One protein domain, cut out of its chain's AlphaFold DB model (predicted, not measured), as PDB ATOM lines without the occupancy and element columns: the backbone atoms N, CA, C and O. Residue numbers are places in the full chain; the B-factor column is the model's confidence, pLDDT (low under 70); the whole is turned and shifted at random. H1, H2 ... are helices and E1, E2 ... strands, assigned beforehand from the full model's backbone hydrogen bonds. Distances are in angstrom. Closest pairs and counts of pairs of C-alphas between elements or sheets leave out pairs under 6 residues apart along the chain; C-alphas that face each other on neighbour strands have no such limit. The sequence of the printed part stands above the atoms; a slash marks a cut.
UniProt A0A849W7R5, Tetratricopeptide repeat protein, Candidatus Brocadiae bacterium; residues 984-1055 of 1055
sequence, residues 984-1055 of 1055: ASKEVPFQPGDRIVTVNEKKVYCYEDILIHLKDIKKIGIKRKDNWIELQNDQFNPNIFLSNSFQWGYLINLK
ATOM      1  N   ALA A 984     166.091 155.418 133.165       72.38
ATOM      2  CA  ALA A 984     165.680 155.943 134.460       72.38
ATOM      3  C   ALA A 984     166.922 156.272 135.302       72.38
ATOM      4  O   ALA A 984     167.915 155.541 135.258       72.38
ATOM      5  N   SER A 985     166.883 157.355 136.081       66.62
ATOM      6  CA  SER A 985     167.954 157.657 137.042       66.62
ATOM      7  C   SER A 985     167.972 156.646 138.201       66.62
ATOM      8  O   SER A 985     166.987 155.970 138.476       66.62
ATOM      9  N   LYS A 986     169.083 156.546 138.943       58.78
ATOM     10  CA  LYS A 986     169.201 155.583 140.063       58.78
ATOM     11  C   LYS A 986     168.310 155.892 141.284       58.78
ATOM     12  O   LYS A 986     168.264 155.095 142.211       58.78
ATOM     13  N   GLU A 987     167.623 157.034 141.300       61.78
ATOM     14  CA  GLU A 987     166.865 157.549 142.457       61.78
ATOM     15  C   GLU A 987     165.337 157.385 142.324       61.78
ATOM     16  O   GLU A 987     164.580 157.949 143.114       61.78
ATOM     17  N   VAL A 988     164.856 156.647 141.317       71.31
ATOM     18  CA  VAL A 988     163.419 156.504 141.012       71.31
ATOM     19  C   VAL A 988     163.003 155.023 140.986       71.31
ATOM     20  O   VAL A 988     163.803 154.177 140.601       71.31
ATOM     21  N   PRO A 989     161.761 154.662 141.370       72.50
ATOM     22  CA  PRO A 989     161.352 153.257 141.554       72.50
ATOM     23  C   PRO A 989     161.081 152.472 140.252       72.50
ATOM     24  O   PRO A 989     160.568 151.348 140.290       72.50
ATOM     25  N   PHE A 990     161.414 153.054 139.099       77.94
ATOM     26  CA  PHE A 990     161.175 152.495 137.769       77.94
ATOM     27  C   PHE A 990     162.481 151.979 137.157       77.94
ATOM     28  O   PHE A 990     163.562 152.471 137.472       77.94
ATOM     29  N   GLN A 991     162.378 151.007 136.258       75.75
ATOM     30  CA  GLN A 991     163.500 150.385 135.556       75.75
ATOM     31  C   GLN A 991     163.349 150.550 134.032       75.75
ATOM     32  O   GLN A 991     162.224 150.660 133.541       75.75
ATOM     33  N   PRO A 992     164.451 150.534 133.258       74.44
ATOM     34  CA  PRO A 992     164.389 150.372 131.807       74.44
ATOM     35  C   PRO A 992     163.535 149.156 131.409       74.44
ATOM     36  O   PRO A 992     163.695 148.068 131.967       74.44
ATOM     37  N   GLY A 993     162.616 149.344 130.461       72.31
ATOM     38  CA  GLY A 993     161.617 148.351 130.053       72.31
ATOM     39  C   GLY A 993     160.335 148.319 130.902       72.31
ATOM     40  O   GLY A 993     159.476 147.469 130.663       72.31
ATOM     41  N   ASP A 994     160.168 149.218 131.880       81.44
ATOM     42  CA  ASP A 994     158.892 149.383 132.587       81.44
ATOM     43  C   ASP A 994     157.848 150.060 131.698       81.44
ATOM     44  O   ASP A 994     158.076 151.150 131.167       81.44
ATOM     45  N   ARG A 995     156.659 149.452 131.605       79.69
ATOM     46  CA  ARG A 995     155.518 150.008 130.868       79.69
ATOM     47  C   ARG A 995     154.480 150.573 131.819       79.69
ATOM     48  O   ARG A 995     153.980 149.847 132.676       79.69
ATOM     49  N   ILE A 996     154.100 151.837 131.658       78.31
ATOM     50  CA  ILE A 996     153.029 152.442 132.461       78.31
ATOM     51  C   ILE A 996     151.687 152.141 131.798       78.31
ATOM     52  O   ILE A 996     151.358 152.693 130.750       78.31
ATOM     53  N   VAL A 997     150.915 151.251 132.426       77.06
ATOM     54  CA  VAL A 997     149.647 150.736 131.889       77.06
ATOM     55  C   VAL A 997     148.448 151.436 132.521       77.06
ATOM     56  O   VAL A 997     147.451 151.662 131.836       77.06
ATOM     57  N   THR A 998     148.506 151.804 133.807       78.25
ATOM     58  CA  THR A 998     147.406 152.526 134.468       78.25
ATOM     59  C   THR A 998     147.866 153.651 135.392       78.25
ATOM     60  O   THR A 998     148.922 153.586 136.016       78.25
ATOM     61  N   VAL A 999     147.014 154.668 135.530       77.44
ATOM     62  CA  VAL A 999     147.081 155.708 136.567       77.44
ATOM     63  C   VAL A 999     145.709 155.777 137.225       77.44
ATOM     64  O   VAL A 999     144.696 155.914 136.536       77.44
ATOM     65  N   ASN A1000     145.661 155.675 138.556       79.75
ATOM     66  CA  ASN A1000     144.407 155.644 139.323       79.75
ATOM     67  C   ASN A1000     143.379 154.644 138.757       79.75
ATOM     68  O   ASN A1000     142.220 154.998 138.544       79.75
ATOM     69  N   GLU A1001     143.826 153.417 138.465       74.06
ATOM     70  CA  GLU A1001     143.006 152.306 137.939       74.06
ATOM     71  C   GLU A1001     142.396 152.547 136.533       74.06
ATOM     72  O   GLU A1001     141.708 151.679 135.996       74.06
ATOM     73  N   LYS A1002     142.703 153.673 135.869       73.06
ATOM     74  CA  LYS A1002     142.373 153.930 134.453       73.06
ATOM     75  C   LYS A1002     143.529 153.509 133.546       73.06
ATOM     76  O   LYS A1002     144.670 153.831 133.870       73.06
ATOM     77  N   LYS A1003     143.255 152.885 132.389       69.06
ATOM     78  CA  LYS A1003     144.296 152.654 131.365       69.06
ATOM     79  C   LYS A1003     144.843 153.990 130.852       69.06
ATOM     80  O   LYS A1003     144.069 154.866 130.468       69.06
ATOM     81  N   VAL A1004     146.167 154.098 130.857       64.56
ATOM     82  CA  VAL A1004     146.960 155.151 130.216       64.56
ATOM     83  C   VAL A1004     147.305 154.684 128.803       64.56
ATOM     84  O   VAL A1004     147.626 153.514 128.603       64.56
ATOM     85  N   TYR A1005     147.223 155.588 127.829       58.59
ATOM     86  CA  TYR A1005     147.642 155.343 126.441       58.59
ATOM     87  C   TYR A1005     148.769 156.288 126.014       58.59
ATOM     88  O   TYR A1005     149.428 156.068 124.999       58.59
ATOM     89  N   CYS A1006     148.961 157.378 126.757       57.66
ATOM     90  CA  CYS A1006     149.957 158.396 126.481       57.66
ATOM     91  C   CYS A1006     150.305 159.158 127.773       57.66
ATOM     92  O   CYS A1006     149.488 159.253 128.688       57.66
ATOM     93  N   TYR A1007     151.529 159.675 127.903       59.38
ATOM     94  CA  TYR A1007     151.995 160.309 129.149       59.38
ATOM     95  C   TYR A1007     151.239 161.614 129.476       59.38
ATOM     96  O   TYR A1007     151.196 162.041 130.627       59.38
ATOM     97  N   GLU A1008     150.518 162.188 128.516       55.25
ATOM     98  CA  GLU A1008     149.507 163.226 128.724       55.25
ATOM     99  C   GLU A1008     148.415 162.791 129.714       55.25
ATOM    100  O   GLU A1008     147.999 163.601 130.540       55.25
ATOM    101  N   ASP A1009     147.986 161.523 129.691       61.75
ATOM    102  CA  ASP A1009     147.018 160.978 130.656       61.75
ATOM    103  C   ASP A1009     147.588 161.016 132.089       61.75
ATOM    104  O   ASP A1009     146.856 161.238 133.057       61.75
ATOM    105  N   ILE A1010     148.914 160.854 132.218       68.12
ATOM    106  CA  ILE A1010     149.660 160.981 133.477       68.12
ATOM    107  C   ILE A1010     149.743 162.462 133.879       68.12
ATOM    108  O   ILE A1010     149.401 162.796 135.012       68.12
ATOM    109  N   LEU A1011     150.112 163.365 132.957       63.56
ATOM    110  CA  LEU A1011     150.186 164.816 133.203       63.56
ATOM    111  C   LEU A1011     148.841 165.417 133.643       63.56
ATOM    112  O   LEU A1011     148.791 166.199 134.595       63.56
ATOM    113  N   ILE A1012     147.743 165.041 132.980       65.69
ATOM    114  CA  ILE A1012     146.379 165.508 133.286       65.69
ATOM    115  C   ILE A1012     145.942 165.062 134.690       65.69
ATOM    116  O   ILE A1012     145.162 165.753 135.349       65.69
ATOM    117  N   HIS A1013     146.451 163.928 135.171       64.56
ATOM    118  CA  HIS A1013     146.156 163.396 136.500       64.56
ATOM    119  C   HIS A1013     147.273 163.624 137.528       64.56
ATOM    120  O   HIS A1013     147.124 163.191 138.666       64.56
ATOM    121  N   LEU A1014     148.337 164.367 137.195       65.12
ATOM    122  CA  LEU A1014     149.586 164.440 137.971       65.12
ATOM    123  C   LEU A1014     149.419 164.955 139.411       65.12
ATOM    124  O   LEU A1014     150.141 164.533 140.309       65.12
ATOM    125  N   LYS A1015     148.427 165.821 139.656       62.16
ATOM    126  CA  LYS A1015     148.080 166.322 141.004       62.16
ATOM    127  C   LYS A1015     147.222 165.355 141.830       62.16
ATOM    128  O   LYS A1015     147.138 165.515 143.043       62.16
ATOM    129  N   ASP A1016     146.592 164.386 141.173       72.75
ATOM    130  CA  ASP A1016     145.631 163.440 141.742       72.75
ATOM    131  C   ASP A1016     146.137 161.987 141.715       72.75
ATOM    132  O   ASP A1016     145.381 161.082 142.084       72.75
ATOM    133  N   ILE A1017     147.376 161.721 141.273       77.44
ATOM    134  CA  ILE A1017     147.921 160.356 141.232       77.44
ATOM    135  C   ILE A1017     148.006 159.807 142.657       77.44
ATOM    136  O   ILE A1017     148.742 160.303 143.501       77.44
ATOM    137  N   LYS A1018     147.234 158.753 142.906       76.00
ATOM    138  CA  LYS A1018     147.250 157.927 144.118       76.00
ATOM    139  C   LYS A1018     147.908 156.580 143.852       76.00
ATOM    140  O   LYS A1018     148.470 156.004 144.777       76.00
ATOM    141  N   LYS A1019     147.829 156.104 142.604       81.31
ATOM    142  CA  LYS A1019     148.340 154.809 142.153       81.31
ATOM    143  C   LYS A1019     148.869 154.845 140.722       81.31
ATOM    144  O   LYS A1019     148.274 155.528 139.881       81.31
ATOM    145  N   ILE A1020     149.875 154.022 140.432       83.62
ATOM    146  CA  ILE A1020     150.362 153.722 139.078       83.62
ATOM    147  C   ILE A1020     150.522 152.207 138.916       83.62
ATOM    148  O   ILE A1020     151.244 151.580 139.689       83.62
ATOM    149  N   GLY A1021     149.868 151.631 137.906       83.81
ATOM    150  CA  GLY A1021     150.061 150.244 137.491       83.81
ATOM    151  C   GLY A1021     151.117 150.149 136.392       83.81
ATOM    152  O   GLY A1021     150.913 150.635 135.275       83.81
ATOM    153  N   ILE A1022     152.234 149.510 136.720       85.69
ATOM    154  CA  ILE A1022     153.380 149.256 135.849       85.69
ATOM    155  C   ILE A1022     153.347 147.783 135.424       85.69
ATOM    156  O   ILE A1022     153.145 146.902 136.260       85.69
ATOM    157  N   LYS A1023     153.588 147.493 134.144       83.12
ATOM    158  CA  LYS A1023     153.917 146.145 133.662       83.12
ATOM    159  C   LYS A1023     155.436 146.064 133.446       83.12
ATOM    160  O   LYS A1023     155.962 146.729 132.556       83.12
ATOM    161  N   ARG A1024     156.124 145.268 134.272       84.06
ATOM    162  CA  ARG A1024     157.576 145.015 134.227       84.06
ATOM    163  C   ARG A1024     157.814 143.601 133.706       84.06
ATOM    164  O   ARG A1024     157.568 142.631 134.426       84.06
ATOM    165  N   LYS A1025     158.269 143.474 132.454       78.75
ATOM    166  CA  LYS A1025     158.196 142.209 131.689       78.75
ATOM    167  C   LYS A1025     156.753 141.692 131.727       78.75
ATOM    168  O   LYS A1025     155.892 142.403 131.230       78.75
ATOM    169  N   ASP A1026     156.457 140.559 132.367       74.31
ATOM    170  CA  ASP A1026     155.080 140.072 132.553       74.31
ATOM    171  C   ASP A1026     154.460 140.331 133.932       74.31
ATOM    172  O   ASP A1026     153.251 140.171 134.102       74.31
ATOM    173  N   ASN A1027     155.243 140.820 134.895       78.00
ATOM    174  CA  ASN A1027     154.758 141.101 136.243       78.00
ATOM    175  C   ASN A1027     154.029 142.450 136.309       78.00
ATOM    176  O   ASN A1027     154.494 143.454 135.765       78.00
ATOM    177  N   TRP A1028     152.901 142.483 137.022       83.38
ATOM    178  CA  TRP A1028     152.135 143.704 137.278       83.38
ATOM    179  C   TRP A1028     152.483 144.264 138.663       83.38
ATOM    180  O   TRP A1028     152.394 143.553 139.662       83.38
ATOM    181  N   ILE A1029     152.898 145.528 138.717       84.00
ATOM    182  CA  ILE A1029     153.389 146.216 139.916       84.00
ATOM    183  C   ILE A1029     152.533 147.468 140.128       84.00
ATOM    184  O   ILE A1029     152.485 148.334 139.259       84.00
ATOM    185  N   GLU A1030     151.864 147.588 141.277       83.81
ATOM    186  CA  GLU A1030     151.036 148.756 141.610       83.81
ATOM    187  C   GLU A1030     151.741 149.644 142.650       83.81
ATOM    188  O   GLU A1030     151.708 149.355 143.847       83.81
ATOM    189  N   LEU A1031     152.369 150.737 142.201       82.56
ATOM    190  CA  LEU A1031     152.971 151.728 143.098       82.56
ATOM    191  C   LEU A1031     151.903 152.672 143.661       82.56
ATOM    192  O   LEU A1031     151.128 153.260 142.904       82.56
ATOM    193  N   GLN A1032     151.905 152.873 144.977       80.50
ATOM    194  CA  GLN A1032     151.078 153.872 145.664       80.50
ATOM    195  C   GLN A1032     151.826 155.219 145.779       80.50
ATOM    196  O   GLN A1032     153.054 155.267 145.758       80.50
ATOM    197  N   ASN A1033     151.101 156.330 145.914       69.88
ATOM    198  CA  ASN A1033     151.640 157.707 145.970       69.88
ATOM    199  C   ASN A1033     152.526 158.018 147.204       69.88
ATOM    200  O   ASN A1033     153.149 159.071 147.284       69.88
ATOM    201  N   ASP A1034     152.602 157.114 148.175       70.69
ATOM    202  CA  ASP A1034     153.573 157.128 149.275       70.69
ATOM    203  C   ASP A1034     154.912 156.437 148.925       70.69
ATOM    204  O   ASP A1034     155.870 156.542 149.689       70.69
ATOM    205  N   GLN A1035     155.012 155.795 147.754       71.88
ATOM    206  CA  GLN A1035     156.203 155.084 147.257       71.88
ATOM    207  C   GLN A1035     156.937 155.819 146.116       71.88
ATOM    208  O   GLN A1035     158.053 155.444 145.761       71.88
ATOM    209  N   PHE A1036     156.338 156.862 145.533       72.94
ATOM    210  CA  PHE A1036     156.955 157.723 144.517       72.94
ATOM    211  C   PHE A1036     156.416 159.155 144.634       72.94
ATOM    212  O   PHE A1036     155.306 159.373 145.104       72.94
ATOM    213  N   ASN A1037     157.176 160.146 144.166       75.00
ATOM    214  CA  ASN A1037     156.715 161.534 144.087       75.00
ATOM    215  C   ASN A1037     156.142 161.801 142.674       75.00
ATOM    216  O   ASN A1037     156.886 161.666 141.702       75.00
ATOM    217  N   PRO A1038     154.872 162.225 142.507       68.94
ATOM    218  CA  PRO A1038     154.298 162.526 141.188       68.94
ATOM    219  C   PRO A1038     155.055 163.594 140.382       68.94
ATOM    220  O   PRO A1038     154.959 163.631 139.160       68.94
ATOM    221  N   ASN A1039     155.861 164.442 141.030       70.25
ATOM    222  CA  ASN A1039     156.683 165.429 140.327       70.25
ATOM    223  C   ASN A1039     157.906 164.820 139.611       70.25
ATOM    224  O   ASN A1039     158.521 165.522 138.814       70.25
ATOM    225  N   ILE A1040     158.253 163.543 139.835       70.44
ATOM    226  CA  ILE A1040     159.361 162.874 139.119       70.44
ATOM    227  C   ILE A1040     159.034 162.739 137.619       70.44
ATOM    228  O   ILE A1040     159.922 162.819 136.780       70.44
ATOM    229  N   PHE A1041     157.755 162.642 137.241       68.00
ATOM    230  CA  PHE A1041     157.367 162.722 135.827       68.00
ATOM    231  C   PHE A1041     157.808 164.052 135.190       68.00
ATOM    232  O   PHE A1041     158.195 164.082 134.030       68.00
ATOM    233  N   LEU A1042     157.842 165.148 135.958       62.84
ATOM    234  CA  LEU A1042     158.248 166.467 135.470       62.84
ATOM    235  C   LEU A1042     159.774 166.685 135.428       62.84
ATOM    236  O   LEU A1042     160.198 167.676 134.835       62.84
ATOM    237  N   SER A1043     160.613 165.814 136.002       60.94
ATOM    238  CA  SER A1043     162.081 165.967 136.000       60.94
ATOM    239  C   SER A1043     162.754 165.292 134.795       60.94
ATOM    240  O   SER A1043     162.149 164.491 134.088       60.94
ATOM    241  N   ASN A1044     164.032 165.604 134.534       58.44
ATOM    242  CA  ASN A1044     164.871 164.907 133.538       58.44
ATOM    243  C   ASN A1044     165.330 163.510 134.028       58.44
ATOM    244  O   ASN A1044     166.396 163.039 133.654       58.44
ATOM    245  N   SER A1045     164.553 162.856 134.893       57.06
ATOM    246  CA  SER A1045     164.910 161.568 135.507       57.06
ATOM    247  C   SER A1045     164.633 160.358 134.608       57.06
ATOM    248  O   SER A1045     164.913 159.237 135.027       57.06
ATOM    249  N   PHE A1046     164.083 160.575 133.407       65.81
ATOM    250  CA  PHE A1046     163.668 159.526 132.477       65.81
ATOM    251  C   PHE A1046     163.922 159.893 131.012       65.81
ATOM    252  O   PHE A1046     163.752 161.055 130.626       65.81
ATOM    253  N   GLN A1047     164.180 158.875 130.188       61.03
ATOM    254  CA  GLN A1047     163.865 158.893 128.757       61.03
ATOM    255  C   GLN A1047     162.657 157.982 128.491       61.03
ATOM    256  O   GLN A1047     162.576 156.880 129.038       61.03
ATOM    257  N   TRP A1048     161.723 158.442 127.655       63.09
ATOM    258  CA  TRP A1048     160.450 157.766 127.373       63.09
ATOM    259  C   TRP A1048     160.370 157.318 125.914       63.09
ATOM    260  O   TRP A1048     160.648 158.108 125.009       63.09
ATOM    261  N   GLY A1049     159.897 156.095 125.695       57.62
ATOM    262  CA  GLY A1049     159.466 155.580 124.401       57.62
ATOM    263  C   GLY A1049     157.956 155.327 124.353       57.62
ATOM    264  O   GLY A1049     157.269 155.268 125.377       57.62
ATOM    265  N   TYR A1050     157.442 155.134 123.140       60.00
ATOM    266  CA  TYR A1050     156.127 154.531 122.916       60.00
ATOM    267  C   TYR A1050     156.327 153.158 122.291       60.00
ATOM    268  O   TYR A1050     156.873 153.061 121.191       60.00
ATOM    269  N   LEU A1051     155.823 152.118 122.946       58.22
ATOM    270  CA  LEU A1051     155.670 150.822 122.308       58.22
ATOM    271  C   LEU A1051     154.363 150.820 121.511       58.22
ATOM    272  O   LEU A1051     153.283 151.073 122.050       58.22
ATOM    273  N   ILE A1052     154.470 150.532 120.214       56.12
ATOM    274  CA  ILE A1052     153.342 150.546 119.281       56.12
ATOM    275  C   ILE A1052     152.923 149.103 118.990       56.12
ATOM    276  O   ILE A1052     153.358 148.497 118.011       56.12
ATOM    277  N   ASN A1053     152.064 148.547 119.845       54.00
ATOM    278  CA  ASN A1053     151.508 147.211 119.648       54.00
ATOM    279  C   ASN A1053     150.430 147.267 118.554       54.00
ATOM    280  O   ASN A1053     149.319 147.747 118.794       54.00
ATOM    281  N   LEU A1054     150.745 146.773 117.356       50.50
ATOM    282  CA  LEU A1054     149.749 146.505 116.314       50.50
ATOM    283  C   LEU A1054     148.867 145.310 116.732       50.50
ATOM    284  O   LEU A1054     149.376 144.340 117.292       50.50
ATOM    285  N   LYS A1055     147.557 145.413 116.483       47.25
ATOM    286  CA  LYS A1055     146.516 144.423 116.825       47.25
ATOM    287  C   LYS A1055     146.038 143.638 115.608       47.25
ATOM    288  O   LYS A1055     145.933 144.262 114.528       47.25
TER     289      LYS A1055
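This is residues 984 to 1055 of the 1055 residues of the protein "Tetratricopeptide repeat protein" of Candidatus Brocadiae bacterium (UniProt A0A849W7R5). A small, strongly twisted sheet of three strands, E1, E2 and E3, has the short helix H1 near the end of E1, with H2 beside H1 and off the sheet. The long strand E4 runs past E1 as an arm, and its far end reaches away from the sheet to Lys 1055. The printed part has 72 residues with two named helices and four named strands, in the order E1 H1 E2 E3 H2 E4; the sheet's order is E1 - E2 - E3, antiparallel, and the class is mixed, helices and strands. The whole is compact, with a radius of gyration of the C-alphas of 11.7 A and spans of 34 by 26 by 21 A.

E1, residues 994 to 999, begins at C-alpha 994 (158.892, 149.383, 132.587) and is 14.0 A long. E2, residues 1019 to 1024, is 15.6 A long, and E3, residues 1027 to 1032, is 16.3 A long. H1 is residues 1007 to 1013, 9.9 A, and H2 residues 1038 to 1042, 8.0 A. E4, residues 1046 to 1054, is 25.0 A long and ends at C-alpha 1054 (149.749, 146.505, 116.314).

E1 and E2 are antiparallel at 152 degrees, with N 997 and O 1021 2.9 A apart, within hydrogen-bond range. E2 and E3 form a hairpin at 157 degrees, with N 1022 and O 1029 at 2.8 A. H1 only grazes the sheet; its closest C-alphas to E1 are those of Ile 1010 and Val 999, 6.6 A. H1 and H2 are close but not clearly touching, with C-alphas of Leu 1011 and Phe 1041 7.9 A apart. E4 pairs with no named strand; E1 and E4 are near each other, with 5 pairs of C-alphas within 10 A. In H1 every O i to N i+4 pair is within range; in H2 0 of 1 is, and 1 of 2 O i to N i+3 pairs.

The two C-alphas farthest apart, of Asp 1034 and Lys 1055, are 35.6 A apart. The printed part has no cut and no long link. The mean pLDDT of the printed part is 70.0; 33 residues are under 70, among them 1003 to 1015 and 1041 to 1055.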